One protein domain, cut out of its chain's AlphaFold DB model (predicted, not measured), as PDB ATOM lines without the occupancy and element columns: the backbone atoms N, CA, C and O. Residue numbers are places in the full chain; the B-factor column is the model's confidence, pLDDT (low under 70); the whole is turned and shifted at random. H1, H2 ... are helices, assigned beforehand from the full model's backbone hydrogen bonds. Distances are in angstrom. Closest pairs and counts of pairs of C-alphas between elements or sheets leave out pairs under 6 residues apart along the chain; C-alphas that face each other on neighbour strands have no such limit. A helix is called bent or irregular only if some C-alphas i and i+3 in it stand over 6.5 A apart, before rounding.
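What this domain is: This is residues 4 to 167 of the 180 residues of an uncharacterized protein of SAR202 cluster bacterium Io17-Chloro-G2 (UniProt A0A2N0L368). A long up-and-down bundle of five helices, each running against the one before it, has H4 as its long middle rod, with the hairpin partners H1 and H2 on one side and H5 and H7 on another. H7 crosses H4 at a slant, and the short H3 and H6 lie at turns of the chain. The printed part has 164 residues, with seven named helices, H1 to H7 in order, and no named strand; the class is all helix. It is compact, with a radius of gyration of the C-alphas of 17.7 A, yet only just elongated, spanning 60 by 30 by 26 A.

Where its parts are: H1, residues 4 to 33, begins at C-alpha 4 (136.062, 121.305, 211.798) and covers 42.0 A; it is irregular, C-alphas 25 and 28 being 7.1 A apart. H2 is residues 37 to 64, 40.8 A, and H3 is 66 to 70. H4, residues 73 to 107, covers 51.9 A. H5 is 113 to 131, 27.0 A, and H6 is 133 to 137. H7, residues 141 to 166, 40.3 A, is irregular, C-alphas 145 and 148 being 7.1 A apart; it ends at C-alpha 166 (117.994, 145.589, 208.954).

How they stand to each other: H1 and H2, a hairpin, touch at a shallow tilt of 10 degrees, closest at C-alphas 23 and 38, 5.4 A. The hub H4 touches H2 at C-alphas 97 and 41, 3.9 A, and forms a hairpin with H5, closest at C-alphas 95 and 123, 3.9 A. H3 and H4 only just touch, only at the corner, C-alphas 69 and 76 being 6.0 A apart. H6 touches H4 residues 81 to 89 alone, closest at C-alphas 137 and 81, 5.3 A. H5 and H7 touch at C-alphas 122 and 149, 4.3 A, opposite ways. Every O i to N i+4 pair is within hydrogen-bond range in H2, H3, H5 and H6, against 21 of 26 in H1, 28 of 31 in H4 and 17 of 22 in H7.

The domain as a whole: The C-alphas of Thr 32 and Ala 71 are farthest apart, 60.6 A. The printed part has no cut, and the six links are tight. Residues 4 to 5 have pLDDT under 70.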
ATOM      1  N   LEU A   4     136.552 120.975 213.141       63.16
ATOM      2  CA  LEU A   4     136.062 121.305 211.798       63.16
ATOM      3  C   LEU A   4     134.903 120.414 211.324       63.16
ATOM      4  O   LEU A   4     133.940 120.922 210.754       63.16
ATOM      5  N   SER A   5     134.954 119.109 211.602       69.50
ATOM      6  CA  SER A   5     133.918 118.161 211.161       69.50
ATOM      7  C   SER A   5     132.561 118.375 211.846       69.50
ATOM      8  O   SER A   5     131.526 118.101 211.247       69.50
ATOM      9  N   VAL A   6     132.552 118.923 213.065       79.88
ATOM     10  CA  VAL A   6     131.320 119.223 213.819       79.88
ATOM     11  C   VAL A   6     130.708 120.552 213.380       79.88
ATOM     12  O   VAL A   6     129.489 120.680 213.332       79.88
ATOM     13  N   ILE A   7     131.539 121.542 213.050       81.31
ATOM     14  CA  ILE A   7     131.088 122.896 212.697       81.31
ATOM     15  C   ILE A   7     130.599 122.972 211.244       81.31
ATOM     16  O   ILE A   7     129.673 123.732 210.951       81.31
ATOM     17  N   ALA A   8     131.178 122.178 210.339       80.88
ATOM     18  CA  ALA A   8     130.887 122.252 208.908       80.88
ATOM     19  C   ALA A   8     129.382 122.177 208.555       80.88
ATOM     20  O   ALA A   8     128.923 123.061 207.827       80.88
ATOM     21  N   PRO A   9     128.572 121.246 209.104       83.88
ATOM     22  CA  PRO A   9     127.142 121.179 208.792       83.88
ATOM     23  C   PRO A   9     126.372 122.446 209.188       83.88
ATOM     24  O   PRO A   9     125.486 122.886 208.455       83.88
ATOM     25  N   PHE A  10     126.723 123.071 210.316       86.81
ATOM     26  CA  PHE A  10     126.077 124.309 210.764       86.81
ATOM     27  C   PHE A  10     126.389 125.478 209.830       86.81
ATOM     28  O   PHE A  10     125.497 126.255 209.494       86.81
ATOM     29  N   VAL A  11     127.642 125.584 209.375       86.06
ATOM     30  CA  VAL A  11     128.064 126.628 208.428       86.06
ATOM     31  C   VAL A  11     127.339 126.477 207.090       86.06
ATOM     32  O   VAL A  11     126.915 127.477 206.512       86.06
ATOM     33  N   TRP A  12     127.131 125.246 206.620       86.19
ATOM     34  CA  TRP A  12     126.394 124.979 205.380       86.19
ATOM     35  C   TRP A  12     124.933 125.406 205.466       86.19
ATOM     36  O   TRP A  12     124.433 126.111 204.586       86.19
ATOM     37  N   VAL A  13     124.257 125.038 206.559       89.94
ATOM     38  CA  VAL A  13     122.874 125.462 206.809       89.94
ATOM     39  C   VAL A  13     122.790 126.984 206.890       89.94
ATOM     40  O   VAL A  13     121.932 127.580 206.244       89.94
ATOM     41  N   ALA A  14     123.704 127.629 207.620       91.88
ATOM     42  CA  ALA A  14     123.724 129.083 207.747       91.88
ATOM     43  C   ALA A  14     123.893 129.781 206.387       91.88
ATOM     44  O   ALA A  14     123.179 130.741 206.093       91.88
ATOM     45  N   LEU A  15     124.791 129.280 205.534       91.81
ATOM     46  CA  LEU A  15     125.019 129.839 204.206       91.81
ATOM     47  C   LEU A  15     123.807 129.653 203.280       91.81
ATOM     48  O   LEU A  15     123.471 130.566 202.523       91.81
ATOM     49  N   LEU A  16     123.122 128.507 203.358       93.75
ATOM     50  CA  LEU A  16     121.885 128.274 202.611       93.75
ATOM     51  C   LEU A  16     120.764 129.200 203.074       93.75
ATOM     52  O   LEU A  16     120.136 129.841 202.238       93.75
ATOM     53  N   VAL A  17     120.555 129.333 204.385       94.75
ATOM     54  CA  VAL A  17     119.559 130.258 204.951       94.75
ATOM     55  C   VAL A  17     119.842 131.692 204.506       94.75
ATOM     56  O   VAL A  17     118.929 132.395 204.071       94.75
ATOM     57  N   PHE A  18     121.108 132.114 204.544       95.12
ATOM     58  CA  PHE A  18     121.533 133.411 204.027       95.12
ATOM     59  C   PHE A  18     121.195 133.572 202.535       95.12
ATOM     60  O   PHE A  18     120.526 134.536 202.160       95.12
ATOM     61  N   GLY A  19     121.599 132.617 201.689       95.56
ATOM     62  CA  GLY A  19     121.336 132.651 200.247       95.56
ATOM     63  C   GLY A  19     119.841 132.669 199.917       95.56
ATOM     64  O   GLY A  19     119.404 133.447 199.070       95.56
ATOM     65  N   SER A  20     119.037 131.879 200.631       95.50
ATOM     66  CA  SER A  20     117.577 131.880 200.525       95.50
ATOM     67  C   SER A  20     116.959 133.207 200.968       95.50
ATOM     68  O   SER A  20     116.006 133.662 200.341       95.50
ATOM     69  N   GLY A  21     117.508 133.859 201.995       94.50
ATOM     70  CA  GLY A  21     117.077 135.185 202.437       94.50
ATOM     71  C   GLY A  21     117.308 136.262 201.375       94.50
ATOM     72  O   GLY A  21     116.386 137.017 201.058       94.50
ATOM     73  N   VAL A  22     118.504 136.293 200.768       95.44
ATOM     74  CA  VAL A  22     118.793 137.198 199.639       95.44
ATOM     75  C   VAL A  22     117.863 136.893 198.468       95.44
ATOM     76  O   VAL A  22     117.238 137.807 197.935       95.44
ATOM     77  N   PHE A  23     117.720 135.614 198.102       96.31
ATOM     78  CA  PHE A  23     116.831 135.175 197.028       96.31
ATOM     79  C   PHE A  23     115.395 135.663 197.248       96.31
ATOM     80  O   PHE A  23     114.835 136.334 196.384       96.31
ATOM     81  N   ALA A  24     114.816 135.396 198.420       93.94
ATOM     82  CA  ALA A  24     113.448 135.788 198.747       93.94
ATOM     83  C   ALA A  24     113.248 137.310 198.678       93.94
ATOM     84  O   ALA A  24     112.190 137.772 198.249       93.94
ATOM     85  N   LYS A  25     114.273 138.094 199.037       92.75
ATOM     86  CA  LYS A  25     114.226 139.557 198.981       92.75
ATOM     87  C   LYS A  25     114.159 140.132 197.575       92.75
ATOM     88  O   LYS A  25     113.439 141.100 197.356       92.75
ATOM     89  N   VAL A  26     114.897 139.556 196.633       94.31
ATOM     90  CA  VAL A  26     115.039 140.124 195.281       94.31
ATOM     91  C   VAL A  26     114.113 139.454 194.259       94.31
ATOM     92  O   VAL A  26     113.807 140.037 193.220       94.31
ATOM     93  N   ARG A  27     113.608 138.246 194.552       92.38
ATOM     94  CA  ARG A  27     112.872 137.419 193.584       92.38
ATOM     95  C   ARG A  27     111.568 138.045 193.093       92.38
ATOM     96  O   ARG A  27     111.232 137.894 191.916       92.38
ATOM     97  N   ALA A  28     110.833 138.734 193.968       84.00
ATOM     98  CA  ALA A  28     109.582 139.392 193.594       84.00
ATOM     99  C   ALA A  28     109.818 140.452 192.505       84.00
ATOM    100  O   ALA A  28     109.093 140.483 191.514       84.00
ATOM    101  N   TYR A  29     110.886 141.244 192.644       87.75
ATOM    102  CA  TYR A  29     111.295 142.221 191.636       87.75
ATOM    103  C   TYR A  29     111.668 141.541 190.312       87.75
ATOM    104  O   TYR A  29     111.102 141.871 189.271       87.75
ATOM    105  N   GLU A  30     112.551 140.540 190.342       88.19
ATOM    106  CA  GLU A  30     113.009 139.866 189.119       88.19
ATOM    107  C   GLU A  30     111.879 139.201 188.332       88.19
ATOM    108  O   GLU A  30     111.882 139.218 187.103       88.19
ATOM    109  N   THR A  31     110.883 138.649 189.031       85.75
ATOM    110  CA  THR A  31     109.719 138.018 188.392       85.75
ATOM    111  C   THR A  31     108.964 139.018 187.514       85.75
ATOM    112  O   THR A  31     108.573 138.675 186.403       85.75
ATOM    113  N   THR A  32     108.823 140.270 187.961       86.38
ATOM    114  CA  THR A  32     108.163 141.326 187.170       86.38
ATOM    115  C   THR A  32     108.977 141.774 185.954       86.38
ATOM    116  O   THR A  32     108.411 142.281 184.988       86.38
ATOM    117  N   LYS A  33     110.302 141.585 185.986       87.25
ATOM    118  CA  LYS A  33     111.236 141.960 184.914       87.25
ATOM    119  C   LYS A  33     111.607 140.801 183.983       87.25
ATOM    120  O   LYS A  33     112.248 141.043 182.968       87.25
ATOM    121  N   GLY A  34     111.198 139.570 184.299       88.25
ATOM    122  CA  GLY A  34     111.593 138.375 183.548       88.25
ATOM    123  C   GLY A  34     113.066 137.992 183.734       88.25
ATOM    124  O   GLY A  34     113.636 137.323 182.878       88.25
ATOM    125  N   GLU A  35     113.688 138.418 184.835       92.56
ATOM    126  CA  GLU A  35     115.090 138.133 185.151       92.56
ATOM    127  C   GLU A  35     115.221 136.892 186.056       92.56
ATOM    128  O   GLU A  35     114.262 136.450 186.702       92.56
ATOM    129  N   ALA A  36     116.419 136.300 186.081       94.94
ATOM    130  CA  ALA A  36     116.701 135.058 186.804       94.94
ATOM    131  C   ALA A  36     118.052 135.073 187.545       94.94
ATOM    132  O   ALA A  36     118.591 134.012 187.874       94.94
ATOM    133  N   TRP A  37     118.624 136.247 187.822       97.44
ATOM    134  CA  TRP A  37     119.938 136.356 188.460       97.44
ATOM    135  C   TRP A  37     119.931 135.851 189.902       97.44
ATOM    136  O   TRP A  37     120.930 135.281 190.350       97.44
ATOM    137  N   ALA A  38     118.803 135.941 190.613       96.19
ATOM    138  CA  ALA A  38     118.681 135.360 191.948       96.19
ATOM    139  C   ALA A  38     118.870 133.834 191.933       96.19
ATOM    140  O   ALA A  38     119.481 133.284 192.849       96.19
ATOM    141  N   TYR A  39     118.403 133.147 190.881       97.00
ATOM    142  CA  TYR A  39     118.638 131.709 190.720       97.00
ATOM    143  C   TYR A  39     120.108 131.405 190.466       97.00
ATOM    144  O   TYR A  39     120.633 130.470 191.062       97.00
ATOM    145  N   VAL A  40     120.790 132.205 189.639       98.00
ATOM    146  CA  VAL A  40     122.241 132.071 189.419       98.00
ATOM    147  C   VAL A  40     122.991 132.182 190.749       98.00
ATOM    148  O   VAL A  40     123.849 131.351 191.050       98.00
ATOM    149  N   GLY A  41     122.608 133.159 191.578       97.75
ATOM    150  CA  GLY A  41     123.177 133.354 192.908       97.75
ATOM    151  C   GLY A  41     122.973 132.138 193.819       97.75
ATOM    152  O   GLY A  41     123.923 131.612 194.403       97.75
ATOM    153  N   LEU A  42     121.733 131.647 193.893       97.56
ATOM    154  CA  LEU A  42     121.360 130.500 194.722       97.56
ATOM    155  C   LEU A  42     122.021 129.191 194.257       97.56
ATOM    156  O   LEU A  42     122.491 128.416 195.088       97.56
ATOM    157  N   LEU A  43     122.106 128.957 192.945       97.75
ATOM    158  CA  LEU A  43     122.810 127.807 192.373       97.75
ATOM    159  C   LEU A  43     124.304 127.841 192.711       97.75
ATOM    160  O   LEU A  43     124.865 126.803 193.055       97.75
ATOM    161  N   GLY A  44     124.928 129.024 192.696       97.81
ATOM    162  CA  GLY A  44     126.304 129.201 193.166       97.81
ATOM    163  C   GLY A  44     126.484 128.780 194.628       97.81
ATOM    164  O   GLY A  44     127.420 128.048 194.950       97.81
ATOM    165  N   VAL A  45     125.549 129.151 195.510       96.94
ATOM    166  CA  VAL A  45     125.561 128.724 196.923       96.94
ATOM    167  C   VAL A  45     125.384 127.208 197.065       96.94
ATOM    168  O   VAL A  45     126.084 126.575 197.856       96.94
ATOM    169  N   LEU A  46     124.474 126.598 196.302       96.19
ATOM    170  CA  LEU A  46     124.259 125.146 196.331       96.19
ATOM    171  C   LEU A  46     125.501 124.380 195.859       96.19
ATOM    172  O   LEU A  46     125.942 123.444 196.527       96.19
ATOM    173  N   MET A  47     126.105 124.819 194.754       96.12
ATOM    174  CA  MET A  47     127.338 124.240 194.218       96.12
ATOM    175  C   MET A  47     128.494 124.363 195.220       96.12
ATOM    176  O   MET A  47     129.231 123.401 195.440       96.12
ATOM    177  N   GLN A  48     128.601 125.503 195.909       94.94
ATOM    178  CA  GLN A  48     129.590 125.701 196.966       94.94
ATOM    179  C   GLN A  48     129.408 124.714 198.128       94.94
ATOM    180  O   GLN A  48     130.396 124.141 198.588       94.94
ATOM    181  N   ASN A  49     128.174 124.487 198.586       93.88
ATOM    182  CA  ASN A  49     127.900 123.513 199.648       93.88
ATOM    183  C   ASN A  49     128.293 122.087 199.231       93.88
ATOM    184  O   ASN A  49     128.932 121.379 200.007       93.88
ATOM    185  N   ALA A  50     127.990 121.685 197.994       93.50
ATOM    186  CA  ALA A  50     128.384 120.376 197.466       93.50
ATOM    187  C   ALA A  50     129.916 120.196 197.413       93.50
ATOM    188  O   ALA A  50     130.445 119.135 197.761       93.50
ATOM    189  N   ILE A  51     130.644 121.252 197.039       93.88
ATOM    190  CA  ILE A  51     132.112 121.256 197.040       93.88
ATOM    191  C   ILE A  51     132.659 121.105 198.461       93.88
ATOM    192  O   ILE A  51     133.505 120.242 198.697       93.88
ATOM    193  N   PHE A  52     132.161 121.886 199.424       90.56
ATOM    194  CA  PHE A  52     132.606 121.761 200.813       90.56
ATOM    195  C   PHE A  52     132.280 120.392 201.408       90.56
ATOM    196  O   PHE A  52     133.106 119.852 202.139       90.56
ATOM    197  N   ALA A  53     131.135 119.798 201.062       90.50
ATOM    198  CA  ALA A  53     130.813 118.436 201.469       90.50
ATOM    199  C   ALA A  53     131.849 117.429 200.970       90.50
ATOM    200  O   ALA A  53     132.313 116.591 201.741       90.50
ATOM    201  N   THR A  54     132.285 117.572 199.718       91.50
ATOM    202  CA  THR A  54     133.348 116.735 199.148       91.50
ATOM    203  C   THR A  54     134.690 116.938 199.861       91.50
ATOM    204  O   THR A  54     135.366 115.959 200.183       91.50
ATOM    205  N   VAL A  55     135.071 118.186 200.159       90.50
ATOM    206  CA  VAL A  55     136.313 118.498 200.893       90.50
ATOM    207  C   VAL A  55     136.286 117.895 202.297       90.50
ATOM    208  O   VAL A  55     137.206 117.174 202.669       90.50
ATOM    209  N   VAL A  56     135.208 118.112 203.055       89.94
ATOM    210  CA  VAL A  56     135.072 117.589 204.422       89.94
ATOM    211  C   VAL A  56     135.041 116.062 204.430       89.94
ATOM    212  O   VAL A  56     135.698 115.447 205.266       89.94
ATOM    213  N   ALA A  57     134.337 115.425 203.491       89.44
ATOM    214  CA  ALA A  57     134.338 113.968 203.364       89.44
ATOM    215  C   ALA A  57     135.745 113.418 203.071       89.44
ATOM    216  O   ALA A  57     136.151 112.410 203.657       89.44
ATOM    217  N   THR A  58     136.506 114.108 202.215       90.19
ATOM    218  CA  THR A  58     137.902 113.763 201.910       90.19
ATOM    219  C   THR A  58     138.775 113.879 203.160       90.19
ATOM    220  O   THR A  58     139.478 112.929 203.498       90.19
ATOM    221  N   GLU A  59     138.669 114.976 203.915       88.69
ATOM    222  CA  GLU A  59     139.418 115.173 205.165       88.69
ATOM    223  C   GLU A  59     139.057 114.153 206.249       88.69
ATOM    224  O   GLU A  59     139.938 113.638 206.939       88.69
ATOM    225  N   VAL A  60     137.771 113.835 206.420       88.31
ATOM    226  CA  VAL A  60     137.322 112.811 207.378       88.31
ATOM    227  C   VAL A  60     137.910 111.449 207.009       88.31
ATOM    228  O   VAL A  60     138.400 110.742 207.887       88.31
ATOM    229  N   THR A  61     137.923 111.111 205.719       87.88
ATOM    230  CA  THR A  61     138.475 109.845 205.218       87.88
ATOM    231  C   THR A  61     139.992 109.778 205.397       87.88
ATOM    232  O   THR A  61     140.497 108.776 205.900       87.88
ATOM    233  N   LEU A  62     140.715 110.852 205.056       87.19
ATOM    234  CA  LEU A  62     142.162 110.962 205.275       87.19
ATOM    235  C   LEU A  62     142.522 110.766 206.752       87.19
ATOM    236  O   LEU A  62     143.448 110.026 207.068       87.19
ATOM    237  N   ASN A  63     141.765 111.392 207.658       88.06
ATOM    238  CA  ASN A  63     141.989 111.262 209.096       88.06
ATOM    239  C   ASN A  63     141.657 109.857 209.622       88.06
ATOM    240  O   ASN A  63     142.372 109.344 210.474       88.06
ATOM    241  N   ALA A  64     140.582 109.232 209.136       88.62
ATOM    242  CA  ALA A  64     140.187 107.890 209.563       88.62
ATOM    243  C   ALA A  64     141.144 106.799 209.050       88.62
ATOM    244  O   ALA A  64     141.357 105.801 209.731       88.62
ATOM    245  N   GLY A  65     141.719 106.988 207.859       87.50
ATOM    246  CA  GLY A  65     142.647 106.050 207.224       87.50
ATOM    247  C   GLY A  65     144.127 106.355 207.457       87.50
ATOM    248  O   GLY A  65     144.957 105.765 206.762       87.50
ATOM    249  N   ALA A  66     144.467 107.267 208.374       85.94
ATOM    250  CA  ALA A  66     145.805 107.851 208.495       85.94
ATOM    251  C   ALA A  66     146.933 106.806 208.557       85.94
ATOM    252  O   ALA A  66     147.891 106.907 207.792       85.94
ATOM    253  N   ASP A  67     146.786 105.760 209.376       85.00
ATOM    254  CA  ASP A  67     147.807 104.710 209.529       85.00
ATOM    255  C   ASP A  67     148.029 103.918 208.228       85.00
ATOM    256  O   ASP A  67     149.160 103.603 207.858       85.00
ATOM    257  N   SER A  68     146.951 103.634 207.488       83.44
ATOM    258  CA  SER A  68     147.016 102.914 206.207       83.44
ATOM    259  C   SER A  68     147.574 103.773 205.066       83.44
ATOM    260  O   SER A  68     148.299 103.280 204.204       83.44
ATOM    261  N   LEU A  69     147.272 105.074 205.080       84.69
ATOM    262  CA  LEU A  69     147.713 106.051 204.084       84.69
ATOM    263  C   LEU A  69     149.173 106.466 204.294       84.69
ATOM    264  O   LEU A  69     149.885 106.694 203.317       84.69
ATOM    265  N   ALA A  70     149.650 106.478 205.543       80.81
ATOM    266  CA  ALA A  70     151.051 106.736 205.873       80.81
ATOM    267  C   ALA A  70     152.006 105.736 205.196       80.81
ATOM    268  O   ALA A  70     153.120 106.098 204.821       80.81
ATOM    269  N   ALA A  71     151.552 104.499 204.969       85.94
ATOM    270  CA  ALA A  71     152.307 103.480 204.244       85.94
ATOM    271  C   ALA A  71     152.325 103.688 202.712       85.94
ATOM    272  O   ALA A  71     153.074 103.005 202.014       85.94
ATOM    273  N   ASN A  72     151.523 104.613 202.164       90.31
ATOM    274  CA  ASN A  72     151.408 104.860 200.725       90.31
ATOM    275  C   ASN A  72     151.427 106.365 200.396       90.31
ATOM    276  O   ASN A  72     150.398 107.016 200.185       90.31
ATOM    277  N   ALA A  73     152.638 106.923 200.331       88.12
ATOM    278  CA  ALA A  73     152.861 108.352 200.101       88.12
ATOM    279  C   ALA A  73     152.291 108.855 198.761       88.12
ATOM    280  O   ALA A  73     151.760 109.962 198.700       88.12
ATOM    281  N   ALA A  74     152.360 108.042 197.700       91.75
ATOM    282  CA  ALA A  74     151.844 108.416 196.383       91.75
ATOM    283  C   ALA A  74     150.319 108.595 196.403       91.75
ATOM    284  O   ALA A  74     149.815 109.607 195.922       91.75
ATOM    285  N   LEU A  75     149.593 107.654 197.018       91.25
ATOM    286  CA  LEU A  75     148.143 107.753 197.179       91.25
ATOM    287  C   LEU A  75     147.755 108.976 198.020       91.25
ATOM    288  O   LEU A  75     146.860 109.730 197.636       91.25
ATOM    289  N   THR A  76     148.456 109.202 199.132       90.19
ATOM    290  CA  THR A  76     148.223 110.358 200.007       90.19
ATOM    291  C   THR A  76     148.393 111.679 199.250       90.19
ATOM    292  O   THR A  76     147.520 112.544 199.313       90.19
ATOM    293  N   GLU A  77     149.465 111.823 198.466       91.31
ATOM    294  CA  GLU A  77     149.702 113.017 197.646       91.31
ATOM    295  C   GLU A  77     148.626 113.204 196.563       91.31
ATOM    296  O   GLU A  77     148.157 114.324 196.341       91.31
ATOM    297  N   THR A  78     148.178 112.127 195.909       93.19
ATOM    298  CA  THR A  78     147.083 112.197 194.929       93.19
ATOM    299  C   THR A  78     145.789 112.719 195.555       93.19
ATOM    300  O   THR A  78     145.120 113.559 194.950       93.19
ATOM    301  N   ILE A  79     145.452 112.293 196.775       92.62
ATOM    302  CA  ILE A  79     144.256 112.777 197.480       92.62
ATOM    303  C   ILE A  79     144.401 114.264 197.836       92.62
ATOM    304  O   ILE A  79     143.473 115.043 197.611       92.62
ATOM    305  N   TRP A  80     145.574 114.704 198.298       91.00
ATOM    306  CA  TRP A  80     145.825 116.128 198.555       91.00
ATOM    307  C   TRP A  80     145.748 116.988 197.290       91.00
ATOM    308  O   TRP A  80     145.262 118.120 197.333       91.00
ATOM    309  N   ARG A  81     146.211 116.481 196.143       94.44
ATOM    310  CA  ARG A  81     146.051 117.145 194.836       94.44
ATOM    311  C   ARG A  81     144.587 117.265 194.434       94.44
ATOM    312  O   ARG A  81     144.166 118.330 193.992       94.44
ATOM    313  N   PHE A  82     143.811 116.205 194.628       94.75
ATOM    314  CA  PHE A  82     142.373 116.206 194.377       94.75
ATOM    315  C   PHE A  82     141.640 117.230 195.255       94.75
ATOM    316  O   PHE A  82     140.870 118.043 194.742       94.75
ATOM    317  N   GLN A  83     141.944 117.265 196.558       92.88
ATOM    318  CA  GLN A  83     141.374 118.247 197.480       92.88
ATOM    319  C   GLN A  83     141.735 119.684 197.072       92.88
ATOM    320  O   GLN A  83     140.854 120.543 197.040       92.88
ATOM    321  N   ARG A  84     142.997 119.943 196.690       93.56
ATOM    322  CA  ARG A  84     143.428 121.241 196.138       93.56
ATOM    323  C   ARG A  84     142.619 121.627 194.901       93.56
ATOM    324  O   ARG A  84     142.100 122.738 194.853       93.56
ATOM    325  N   ALA A  85     142.465 120.713 193.943       96.06
ATOM    326  CA  ALA A  85     141.724 120.968 192.710       96.06
ATOM    327  C   ALA A  85     140.273 121.386 192.990       96.06
ATOM    328  O   ALA A  85     139.811 122.420 192.509       96.06
ATOM    329  N   ILE A  86     139.569 120.604 193.812       95.75
ATOM    330  CA  ILE A  86     138.170 120.864 194.169       95.75
ATOM    331  C   ILE A  86     138.023 122.183 194.922       95.75
ATOM    332  O   ILE A  86     137.111 122.959 194.632       95.75
ATOM    333  N   PHE A  87     138.924 122.458 195.865       92.75
ATOM    334  CA  PHE A  87     138.896 123.706 196.614       92.75
ATOM    335  C   PHE A  87     139.134 124.917 195.701       92.75
ATOM    336  O   PHE A  87     138.420 125.908 195.810       92.75
ATOM    337  N   THR A  88     140.061 124.836 194.741       95.75
ATOM    338  CA  THR A  88     140.284 125.913 193.760       95.75
ATOM    339  C   THR A  88     139.072 126.131 192.852       95.75
ATOM    340  O   THR A  88     138.670 127.273 192.623       95.75
ATOM    341  N   LEU A  89     138.421 125.056 192.398       96.12
ATOM    342  CA  LEU A  89     137.191 125.136 191.599       96.12
ATOM    343  C   LEU A  89     135.996 125.716 192.383       96.12
ATOM    344  O   LEU A  89     135.022 126.168 191.776       96.12
ATOM    345  N   ASN A  90     136.072 125.798 193.718       96.31
ATOM    346  CA  ASN A  90     135.090 126.528 194.525       96.31
ATOM    347  C   ASN A  90     134.966 127.999 194.108       96.31
ATOM    348  O   ASN A  90     133.872 128.562 194.194       96.31
ATOM    349  N   GLY A  91     136.046 128.595 193.586       96.88
ATOM    350  CA  GLY A  91     136.043 129.958 193.058       96.88
ATOM    351  C   GLY A  91     134.952 130.194 192.010       96.88
ATOM    352  O   GLY A  91     134.322 131.248 192.016       96.88
ATOM    353  N   THR A  92     134.625 129.193 191.183       98.12
ATOM    354  CA  THR A  92     133.519 129.274 190.215       98.12
ATOM    355  C   THR A  92     132.158 129.371 190.903       98.12
ATOM    356  O   THR A  92     131.325 130.182 190.508       98.12
ATOM    357  N   SER A  93     131.938 128.591 191.966       97.88
ATOM    358  CA  SER A  93     130.683 128.629 192.739       97.88
ATOM    359  C   SER A  93     130.479 129.997 193.385       97.88
ATOM    360  O   SER A  93     129.403 130.587 193.300       97.88
ATOM    361  N   LEU A  94     131.549 130.528 193.981       97.56
ATOM    362  CA  LEU A  94     131.563 131.858 194.576       97.56
ATOM    363  C   LEU A  94     131.334 132.963 193.546       97.56
ATOM    364  O   LEU A  94     130.588 133.903 193.813       97.56
ATOM    365  N   ALA A  95     131.942 132.847 192.364       98.56
ATOM    366  CA  ALA A  95     131.756 133.806 191.285       98.56
ATOM    367  C   ALA A  95     130.296 133.853 190.814       98.56
ATOM    368  O   ALA A  95     129.749 134.944 190.639       98.56
ATOM    369  N   LEU A  96     129.639 132.696 190.679       98.56
ATOM    370  CA  LEU A  96     128.211 132.618 190.360       98.56
ATOM    371  C   LEU A  96     127.349 133.240 191.465       98.56
ATOM    372  O   LEU A  96     126.483 134.063 191.166       98.56
ATOM    373  N   ALA A  97     127.629 132.908 192.730       98.38
ATOM    374  CA  ALA A  97     126.913 133.446 193.884       98.38
ATOM    375  C   ALA A  97     126.990 134.982 193.939       98.38
ATOM    376  O   ALA A  97     125.965 135.665 193.992       98.38
ATOM    377  N   LEU A  98     128.208 135.529 193.868       98.50
ATOM    378  CA  LEU A  98     128.459 136.967 193.903       98.50
ATOM    379  C   LEU A  98     127.860 137.684 192.697       98.50
ATOM    380  O   LEU A  98     127.252 138.736 192.876       98.50
ATOM    381  N   THR A  99     128.000 137.132 191.490       98.69
ATOM    382  CA  THR A  99     127.451 137.741 190.272       98.69
ATOM    383  C   THR A  99     125.931 137.776 190.330       98.69
ATOM    384  O   THR A  99     125.342 138.852 190.246       98.69
ATOM    385  N   GLY A 100     125.297 136.619 190.536       98.12
ATOM    386  CA  GLY A 100     123.844 136.501 190.536       98.12
ATOM    387  C   GLY A 100     123.190 137.381 191.597       98.12
ATOM    388  O   GLY A 100     122.324 138.196 191.280       98.12
ATOM    389  N   PHE A 101     123.654 137.307 192.846       98.31
ATOM    390  CA  PHE A 101     123.072 138.126 193.907       98.31
ATOM    391  C   PHE A 101     123.416 139.609 193.797       98.31
ATOM    392  O   PHE A 101     122.566 140.429 194.131       98.31
ATOM    393  N   SER A 102     124.607 139.991 193.320       98.25
ATOM    394  CA  SER A 102     124.935 141.414 193.145       98.25
ATOM    395  C   SER A 102     124.086 142.059 192.057       98.25
ATOM    396  O   SER A 102     123.603 143.170 192.254       98.25
ATOM    397  N   VAL A 103     123.877 141.367 190.931       98.00
ATOM    398  CA  VAL A 103     123.039 141.872 189.835       98.00
ATOM    399  C   VAL A 103     121.577 141.941 190.271       98.00
ATOM    400  O   VAL A 103     120.977 143.012 190.183       98.00
ATOM    401  N   ALA A 104     121.035 140.855 190.834       97.25
ATOM    402  CA  ALA A 104     119.645 140.809 191.289       97.25
ATOM    403  C   ALA A 104     119.351 141.868 192.365       97.25
ATOM    404  O   ALA A 104     118.361 142.596 192.289       97.25
ATOM    405  N   ALA A 105     120.227 141.993 193.366       96.44
ATOM    406  CA  ALA A 105     120.036 142.939 194.461       96.44
ATOM    407  C   ALA A 105     120.222 144.396 194.028       96.44
ATOM    408  O   ALA A 105     119.553 145.276 194.571       96.44
ATOM    409  N   LEU A 106     121.105 144.668 193.062       96.81
ATOM    410  CA  LEU A 106     121.244 146.007 192.493       96.81
ATOM    411  C   LEU A 106     120.004 146.383 191.676       96.81
ATOM    412  O   LEU A 106     119.492 147.488 191.841       96.81
ATOM    413  N   GLY A 107     119.510 145.467 190.836       94.50
ATOM    414  CA  GLY A 107     118.291 145.666 190.048       94.50
ATOM    415  C   GLY A 107     117.077 145.945 190.934       94.50
ATOM    416  O   GLY A 107     116.344 146.904 190.702       94.50
ATOM    417  N   ALA A 108     116.936 145.184 192.021       93.81
ATOM    418  CA  ALA A 108     115.881 145.372 193.014       93.81
ATOM    419  C   ALA A 108     116.068 146.611 193.917       93.81
ATOM    420  O   ALA A 108     115.220 146.872 194.767       93.81
ATOM    421  N   GLY A 109     117.174 147.356 193.794       93.50
ATOM    422  CA  GLY A 109     117.488 148.497 194.662       93.50
ATOM    423  C   GLY A 109     117.810 148.126 196.115       93.50
ATOM    424  O   GLY A 109     117.922 149.008 196.962       93.50
ATOM    425  N   PHE A 110     117.989 146.834 196.410       94.50
ATOM    426  CA  PHE A 110     118.283 146.320 197.750       94.50
ATOM    427  C   PHE A 110     119.720 146.623 198.191       94.50
ATOM    428  O   PHE A 110     119.997 146.725 199.386       94.50
ATOM    429  N   ILE A 111     120.651 146.799 197.245       96.44
ATOM    430  CA  ILE A 111     122.036 147.206 197.522       96.44
ATOM    431  C   ILE A 111     122.471 148.427 196.698       96.44
ATOM    432  O   ILE A 111     122.001 148.627 195.579       96.44
ATOM    433  N   PRO A 112     123.405 149.248 197.210       96.38
ATOM    434  CA  PRO A 112     124.005 150.349 196.481       96.38
ATOM    435  C   PRO A 112     125.034 149.833 195.476       96.38
ATOM    436  O   PRO A 112     125.614 148.756 195.629       96.38
ATOM    437  N   LYS A 113     125.346 150.677 194.488       97.44
ATOM    438  CA  LYS A 113     126.289 150.362 193.405       97.44
ATOM    439  C   LYS A 113     127.661 149.890 193.895       97.44
ATOM    440  O   LYS A 113     128.201 148.949 193.329       97.44
ATOM    441  N   TRP A 114     128.215 150.498 194.949       96.62
ATOM    442  CA  TRP A 114     129.541 150.115 195.458       96.62
ATOM    443  C   TRP A 114     129.585 148.654 195.919       96.62
ATOM    444  O   TRP A 114     130.566 147.962 195.669       96.62
ATOM    445  N   HIS A 115     128.510 148.168 196.550       97.31
ATOM    446  CA  HIS A 115     128.429 146.803 197.064       97.31
ATOM    447  C   HIS A 115     128.287 145.813 195.908       97.31
ATOM    448  O   HIS A 115     128.965 144.787 195.884       97.31
ATOM    449  N   ALA A 116     127.496 146.170 194.891       97.69
ATOM    450  CA  ALA A 116     127.390 145.379 193.672       97.69
ATOM    451  C   ALA A 116     128.736 145.280 192.932       97.69
ATOM    452  O   ALA A 116     129.164 144.181 192.591       97.69
ATOM    453  N   TYR A 117     129.445 146.398 192.738       98.12
ATOM    454  CA  TYR A 117     130.761 146.395 192.087       98.12
ATOM    455  C   TYR A 117     131.810 145.622 192.881       98.12
ATOM    456  O   TYR A 117     132.602 144.899 192.285       98.12
ATOM    457  N   LEU A 118     131.788 145.719 194.213       98.00
ATOM    458  CA  LEU A 118     132.639 144.912 195.083       98.00
ATOM    459  C   LEU A 118     132.387 143.416 194.856       98.00
ATOM    460  O   LEU A 118     133.337 142.649 194.701       98.00
ATOM    461  N   GLY A 119     131.117 143.011 194.775       98.06
ATOM    462  CA  GLY A 119     130.737 141.626 194.497       98.06
ATOM    463  C   GLY A 119     131.193 141.151 193.121       98.06
ATOM    464  O   GLY A 119     131.786 140.083 193.013       98.06
ATOM    465  N   LEU A 120     130.997 141.961 192.079       98.62
ATOM    466  CA  LEU A 120     131.424 141.636 190.713       98.62
ATOM    467  C   LEU A 120     132.953 141.571 190.572       98.62
ATOM    468  O   LEU A 120     133.468 140.678 189.903       98.62
ATOM    469  N   ALA A 121     133.688 142.463 191.238       98.38
ATOM    470  CA  ALA A 121     135.146 142.407 191.287       98.38
ATOM    471  C   ALA A 121     135.631 141.137 192.006       98.38
ATOM    472  O   ALA A 121     136.510 140.438 191.502       98.38
ATOM    473  N   GLY A 122     135.014 140.796 193.143       98.31
ATOM    474  CA  GLY A 122     135.273 139.540 193.848       98.31
ATOM    475  C   GLY A 122     134.988 138.318 192.975       98.31
ATOM    476  O   GLY A 122     135.815 137.411 192.902       98.31
ATOM    477  N   ALA A 123     133.867 138.325 192.249       98.56
ATOM    478  CA  ALA A 123     133.492 137.253 191.335       98.56
ATOM    479  C   ALA A 123     134.527 137.054 190.222       98.56
ATOM    480  O   ALA A 123     134.950 135.927 189.977       98.56
ATOM    481  N   ALA A 124     134.975 138.140 189.586       98.44
ATOM    482  CA  ALA A 124     135.983 138.082 188.534       98.44
ATOM    483  C   ALA A 124     137.308 137.496 189.049       98.44
ATOM    484  O   ALA A 124     137.863 136.589 188.431       98.44
ATOM    485  N   LEU A 125     137.786 137.958 190.208       98.06
ATOM    486  CA  LEU A 125     139.030 137.466 190.812       98.06
ATOM    487  C   LEU A 125     138.943 135.984 191.195       98.06
ATOM    488  O   LEU A 125     139.878 135.225 190.945       98.06
ATOM    489  N   LEU A 126     137.817 135.553 191.765       98.19
ATOM    490  CA  LEU A 126     137.599 134.153 192.143       98.19
ATOM    491  C   LEU A 126     137.452 133.242 190.924       98.19
ATOM    492  O   LEU A 126     137.945 132.117 190.945       98.19
ATOM    493  N   PHE A 127     136.846 133.730 189.842       98.25
ATOM    494  CA  PHE A 127     136.781 132.996 188.583       98.25
ATOM    495  C   PHE A 127     138.164 132.849 187.936       98.25
ATOM    496  O   PHE A 127     138.539 131.749 187.534       98.25
ATOM    497  N   VAL A 128     138.961 133.924 187.903       97.62
ATOM    498  CA  VAL A 128     140.357 133.873 187.435       97.62
ATOM    499  C   VAL A 128     141.174 132.898 188.283       97.62
ATOM    500  O   VAL A 128     141.911 132.085 187.734       97.62
ATOM    501  N   SER A 129     141.002 132.911 189.606       96.44
ATOM    502  CA  SER A 129     141.647 131.935 190.486       96.44
ATOM    503  C   SER A 129     141.187 130.500 190.225       96.44
ATOM    504  O   SER A 129     141.991 129.584 190.349       96.44
ATOM    505  N   ALA A 130     139.923 130.266 189.873       97.12
ATOM    506  CA  ALA A 130     139.456 128.926 189.524       97.12
ATOM    507  C   ALA A 130     140.110 128.423 188.225       97.12
ATOM    508  O   ALA A 130     140.436 127.242 188.108       97.12
ATOM    509  N   ALA A 131     140.377 129.322 187.272       97.56
ATOM    510  CA  ALA A 131     141.070 128.993 186.028       97.56
ATOM    511  C   ALA A 131     142.549 128.600 186.231       97.56
ATOM    512  O   ALA A 131     143.135 127.972 185.351       97.56
ATOM    513  N   THR A 132     143.154 128.898 187.388       96.19
ATOM    514  CA  THR A 132     144.531 128.490 187.727       96.19
ATOM    515  C   THR A 132     144.610 127.141 188.452       96.19
ATOM    516  O   THR A 132     145.642 126.817 189.042       96.19
ATOM    517  N   VAL A 133     143.556 126.315 188.378       96.25
ATOM    518  CA  VAL A 133     143.472 125.007 189.053       96.25
ATOM    519  C   VAL A 133     144.682 124.105 188.802       96.25
ATOM    520  O   VAL A 133     145.215 123.544 189.756       96.25
ATOM    521  N   MET A 134     145.168 123.994 187.562       96.06
ATOM    522  CA  MET A 134     146.286 123.097 187.251       96.06
ATOM    523  C   MET A 134     147.606 123.559 187.903       96.06
ATOM    524  O   MET A 134     148.181 122.775 188.658       96.06
ATOM    525  N   PRO A 135     148.034 124.834 187.762       95.31
ATOM    526  CA  PRO A 135     149.152 125.367 188.542       95.31
ATOM    527  C   PRO A 135     149.022 125.167 190.062       95.31
ATOM    528  O   PRO A 135     150.024 124.935 190.741       95.31
ATOM    529  N   VAL A 136     147.817 125.262 190.635       93.94
ATOM    530  CA  VAL A 136     147.607 125.035 192.080       93.94
ATOM    531  C   VAL A 136     147.798 123.560 192.451       93.94
ATOM    532  O   VAL A 136     148.429 123.248 193.466       93.94
ATOM    533  N   VAL A 137     147.296 122.645 191.622       95.19
ATOM    534  CA  VAL A 137     147.481 121.194 191.790       95.19
ATOM    535  C   VAL A 137     148.959 120.808 191.722       95.19
ATOM    536  O   VAL A 137     149.407 119.969 192.503       95.19
ATOM    537  N   GLU A 138     149.733 121.470 190.862       94.19
ATOM    538  CA  GLU A 138     151.191 121.313 190.756       94.19
ATOM    539  C   GLU A 138     151.960 121.907 191.949       94.19
ATOM    540  O   GLU A 138     153.166 121.703 192.070       94.19
ATOM    541  N   GLY A 139     151.278 122.598 192.868       88.19
ATOM    542  CA  GLY A 139     151.885 123.166 194.073       88.19
ATOM    543  C   GLY A 139     152.578 124.509 193.849       88.19
ATOM    544  O   GLY A 139     153.390 124.922 194.674       88.19
ATOM    545  N   THR A 140     152.268 125.209 192.757       91.25
ATOM    546  CA  THR A 140     152.760 126.576 192.552       91.25
ATOM    547  C   THR A 140     152.099 127.560 193.529       91.25
ATOM    548  O   THR A 140     151.039 127.297 194.102       91.25
ATOM    549  N   GLY A 141     152.674 128.760 193.665       87.94
ATOM    550  CA  GLY A 141     152.083 129.861 194.440       87.94
ATOM    551  C   GLY A 141     150.781 130.442 193.861       87.94
ATOM    552  O   GLY A 141     150.259 131.412 194.406       87.94
ATOM    553  N   ALA A 142     150.224 129.876 192.783       91.25
ATOM    554  CA  ALA A 142     149.007 130.371 192.134       91.25
ATOM    555  C   ALA A 142     147.773 130.399 193.058       91.25
ATOM    556  O   ALA A 142     146.825 131.133 192.784       91.25
ATOM    557  N   VAL A 143     147.792 129.664 194.176       86.94
ATOM    558  CA  VAL A 143     146.714 129.658 195.181       86.94
ATOM    559  C   VAL A 143     146.438 131.053 195.757       86.94
ATOM    560  O   VAL A 143     145.300 131.378 196.088       86.94
ATOM    561  N   PHE A 144     147.455 131.916 195.822       91.62
ATOM    562  CA  PHE A 144     147.324 133.262 196.384       91.62
ATOM    563  C   PHE A 144     146.597 134.246 195.457       91.62
ATOM    564  O   PHE A 144     146.156 135.296 195.920       91.62
ATOM    565  N   ILE A 145     146.400 133.903 194.177       92.44
ATOM    566  CA  ILE A 145     145.661 134.736 193.211       92.44
ATOM    567  C   ILE A 145     144.206 134.935 193.658       92.44
ATOM    568  O   ILE A 145     143.642 136.011 193.475       92.44
ATOM    569  N   GLY A 146     143.604 133.923 194.287       93.06
ATOM    570  CA  GLY A 146     142.231 133.993 194.787       93.06
ATOM    571  C   GLY A 146     142.068 134.782 196.085       93.06
ATOM    572  O   GLY A 146     140.942 135.138 196.432       93.06
ATOM    573  N   LEU A 147     143.157 135.089 196.800       95.50
ATOM    574  CA  LEU A 147     143.090 135.694 198.133       95.50
ATOM    575  C   LEU A 147     142.385 137.064 198.141       95.50
ATOM    576  O   LEU A 147     141.507 137.262 198.985       95.50
ATOM    577  N   PRO A 148     142.663 137.994 197.206       97.44
ATOM    578  CA  PRO A 148     141.923 139.251 197.144       97.44
ATOM    579  C   PRO A 148     140.428 139.030 196.880       97.44
ATOM    580  O   PRO A 148     139.590 139.638 197.541       97.44
ATOM    581  N   GLY A 149     140.080 138.111 195.971       97.38
ATOM    582  CA  GLY A 149     138.687 137.759 195.685       97.38
ATOM    583  C   GLY A 149     137.964 137.184 196.905       97.38
ATOM    584  O   GLY A 149     136.822 137.552 197.177       97.38
ATOM    585  N   PHE A 150     138.651 136.355 197.693       96.38
ATOM    586  CA  PHE A 150     138.141 135.815 198.952       96.38
ATOM    587  C   PHE A 150     137.869 136.913 199.993       96.38
ATOM    588  O   PHE A 150     136.814 136.917 200.625       96.38
ATOM    589  N   VAL A 151     138.770 137.890 200.139       98.06
ATOM    590  CA  VAL A 151     138.554 139.035 201.041       98.06
ATOM    591  C   VAL A 151     137.349 139.864 200.595       98.06
ATOM    592  O   VAL A 151     136.506 140.214 201.423       98.06
ATOM    593  N   LEU A 152     137.216 140.141 199.294       98.19
ATOM    594  CA  LEU A 152     136.044 140.846 198.768       98.19
ATOM    595  C   LEU A 152     134.757 140.056 199.021       98.19
ATOM    596  O   LEU A 152     133.759 140.638 199.433       98.19
ATOM    597  N   TRP A 153     134.779 138.735 198.850       97.69
ATOM    598  CA  TRP A 153     133.642 137.876 199.176       97.69
ATOM    599  C   TRP A 153     133.229 137.981 200.653       97.69
ATOM    600  O   TRP A 153     132.040 138.144 200.936       97.69
ATOM    601  N   LEU A 154     134.184 137.967 201.590       97.25
ATOM    602  CA  LEU A 154     133.896 138.141 203.019       97.25
ATOM    603  C   LEU A 154     133.236 139.493 203.305       97.25
ATOM    604  O   LEU A 154     132.194 139.553 203.960       97.25
ATOM    605  N   VAL A 155     133.808 140.579 202.778       98.00
ATOM    606  CA  VAL A 155     133.246 141.930 202.934       98.00
ATOM    607  C   VAL A 155     131.841 142.001 202.334       98.00
ATOM    608  O   VAL A 155     130.932 142.575 202.940       98.00
ATOM    609  N   TRP A 156     131.639 141.380 201.172       98.25
ATOM    610  CA  TRP A 156     130.352 141.332 200.494       98.25
ATOM    611  C   TRP A 156     129.290 140.602 201.321       98.25
ATOM    612  O   TRP A 156     128.189 141.137 201.482       98.25
ATOM    613  N   ILE A 157     129.609 139.421 201.871       95.88
ATOM    614  CA  ILE A 157     128.687 138.649 202.717       95.88
ATOM    615  C   ILE A 157     128.313 139.447 203.959       95.88
ATOM    616  O   ILE A 157     127.129 139.535 204.282       95.88
ATOM    617  N   LEU A 158     129.288 140.060 204.634       96.75
ATOM    618  CA  LEU A 158     129.032 140.837 205.847       96.75
ATOM    619  C   LEU A 158     128.096 142.017 205.563       96.75
ATOM    620  O   LEU A 158     127.095 142.196 206.257       96.75
ATOM    621  N   ALA A 159     128.373 142.786 204.509       96.44
ATOM    622  CA  ALA A 159     127.529 143.910 204.116       96.44
ATOM    623  C   ALA A 159     126.105 143.461 203.740       96.44
ATOM    624  O   ALA A 159     125.129 144.120 204.107       96.44
ATOM    625  N   MET A 160     125.971 142.328 203.044       96.25
ATOM    626  CA  MET A 160     124.673 141.789 202.631       96.25
ATOM    627  C   MET A 160     123.885 141.236 203.824       96.25
ATOM    628  O   MET A 160     122.693 141.502 203.956       96.25
ATOM    629  N   GLY A 161     124.555 140.529 204.736       94.81
ATOM    630  CA  GLY A 161     123.957 140.004 205.962       94.81
ATOM    631  C   GLY A 161     123.423 141.118 206.859       94.81
ATOM    632  O   GLY A 161     122.288 141.045 207.323       94.81
ATOM    633  N   VAL A 162     124.188 142.203 207.026       95.62
ATOM    634  CA  VAL A 162     123.730 143.390 207.768       95.62
ATOM    635  C   VAL A 162     122.454 143.977 207.158       95.62
ATOM    636  O   VAL A 162     121.548 144.354 207.900       95.62
ATOM    637  N   ARG A 163     122.346 144.040 205.825       93.94
ATOM    638  CA  ARG A 163     121.132 144.531 205.151       93.94
ATOM    639  C   ARG A 163     119.936 143.612 205.347       93.94
ATOM    640  O   ARG A 163     118.866 144.102 205.686       93.94
ATOM    641  N   LEU A 164     120.122 142.298 205.218       92.44
ATOM    642  CA  LEU A 164     119.055 141.322 205.466       92.44
ATOM    643  C   LEU A 164     118.473 141.431 206.879       92.44
ATOM    644  O   LEU A 164     117.263 141.317 207.048       92.44
ATOM    645  N   ILE A 165     119.320 141.676 207.880       93.50
ATOM    646  CA  ILE A 165     118.882 141.842 209.272       93.50
ATOM    647  C   ILE A 165     118.129 143.167 209.464       93.50
ATOM    648  O   ILE A 165     117.158 143.223 210.213       93.50
ATOM    649  N   ARG A 166     118.573 144.243 208.802       92.12
ATOM    650  CA  ARG A 166     117.994 145.589 208.954       92.12
ATOM    651  C   ARG A 166     116.704 145.803 208.175       92.12
ATOM    652  O   ARG A 166     115.910 146.655 208.554       92.12
ATOM    653  N   GLU A 167     116.497 145.048 207.106       87.38
ATOM    654  CA  GLU A 167     115.338 145.176 206.232       87.38
ATOM    655  C   GLU A 167     114.601 143.830 206.173       87.38
ATOM    656  O   GLU A 167     114.765 143.099 205.199       87.38
TER     657      GLU A 167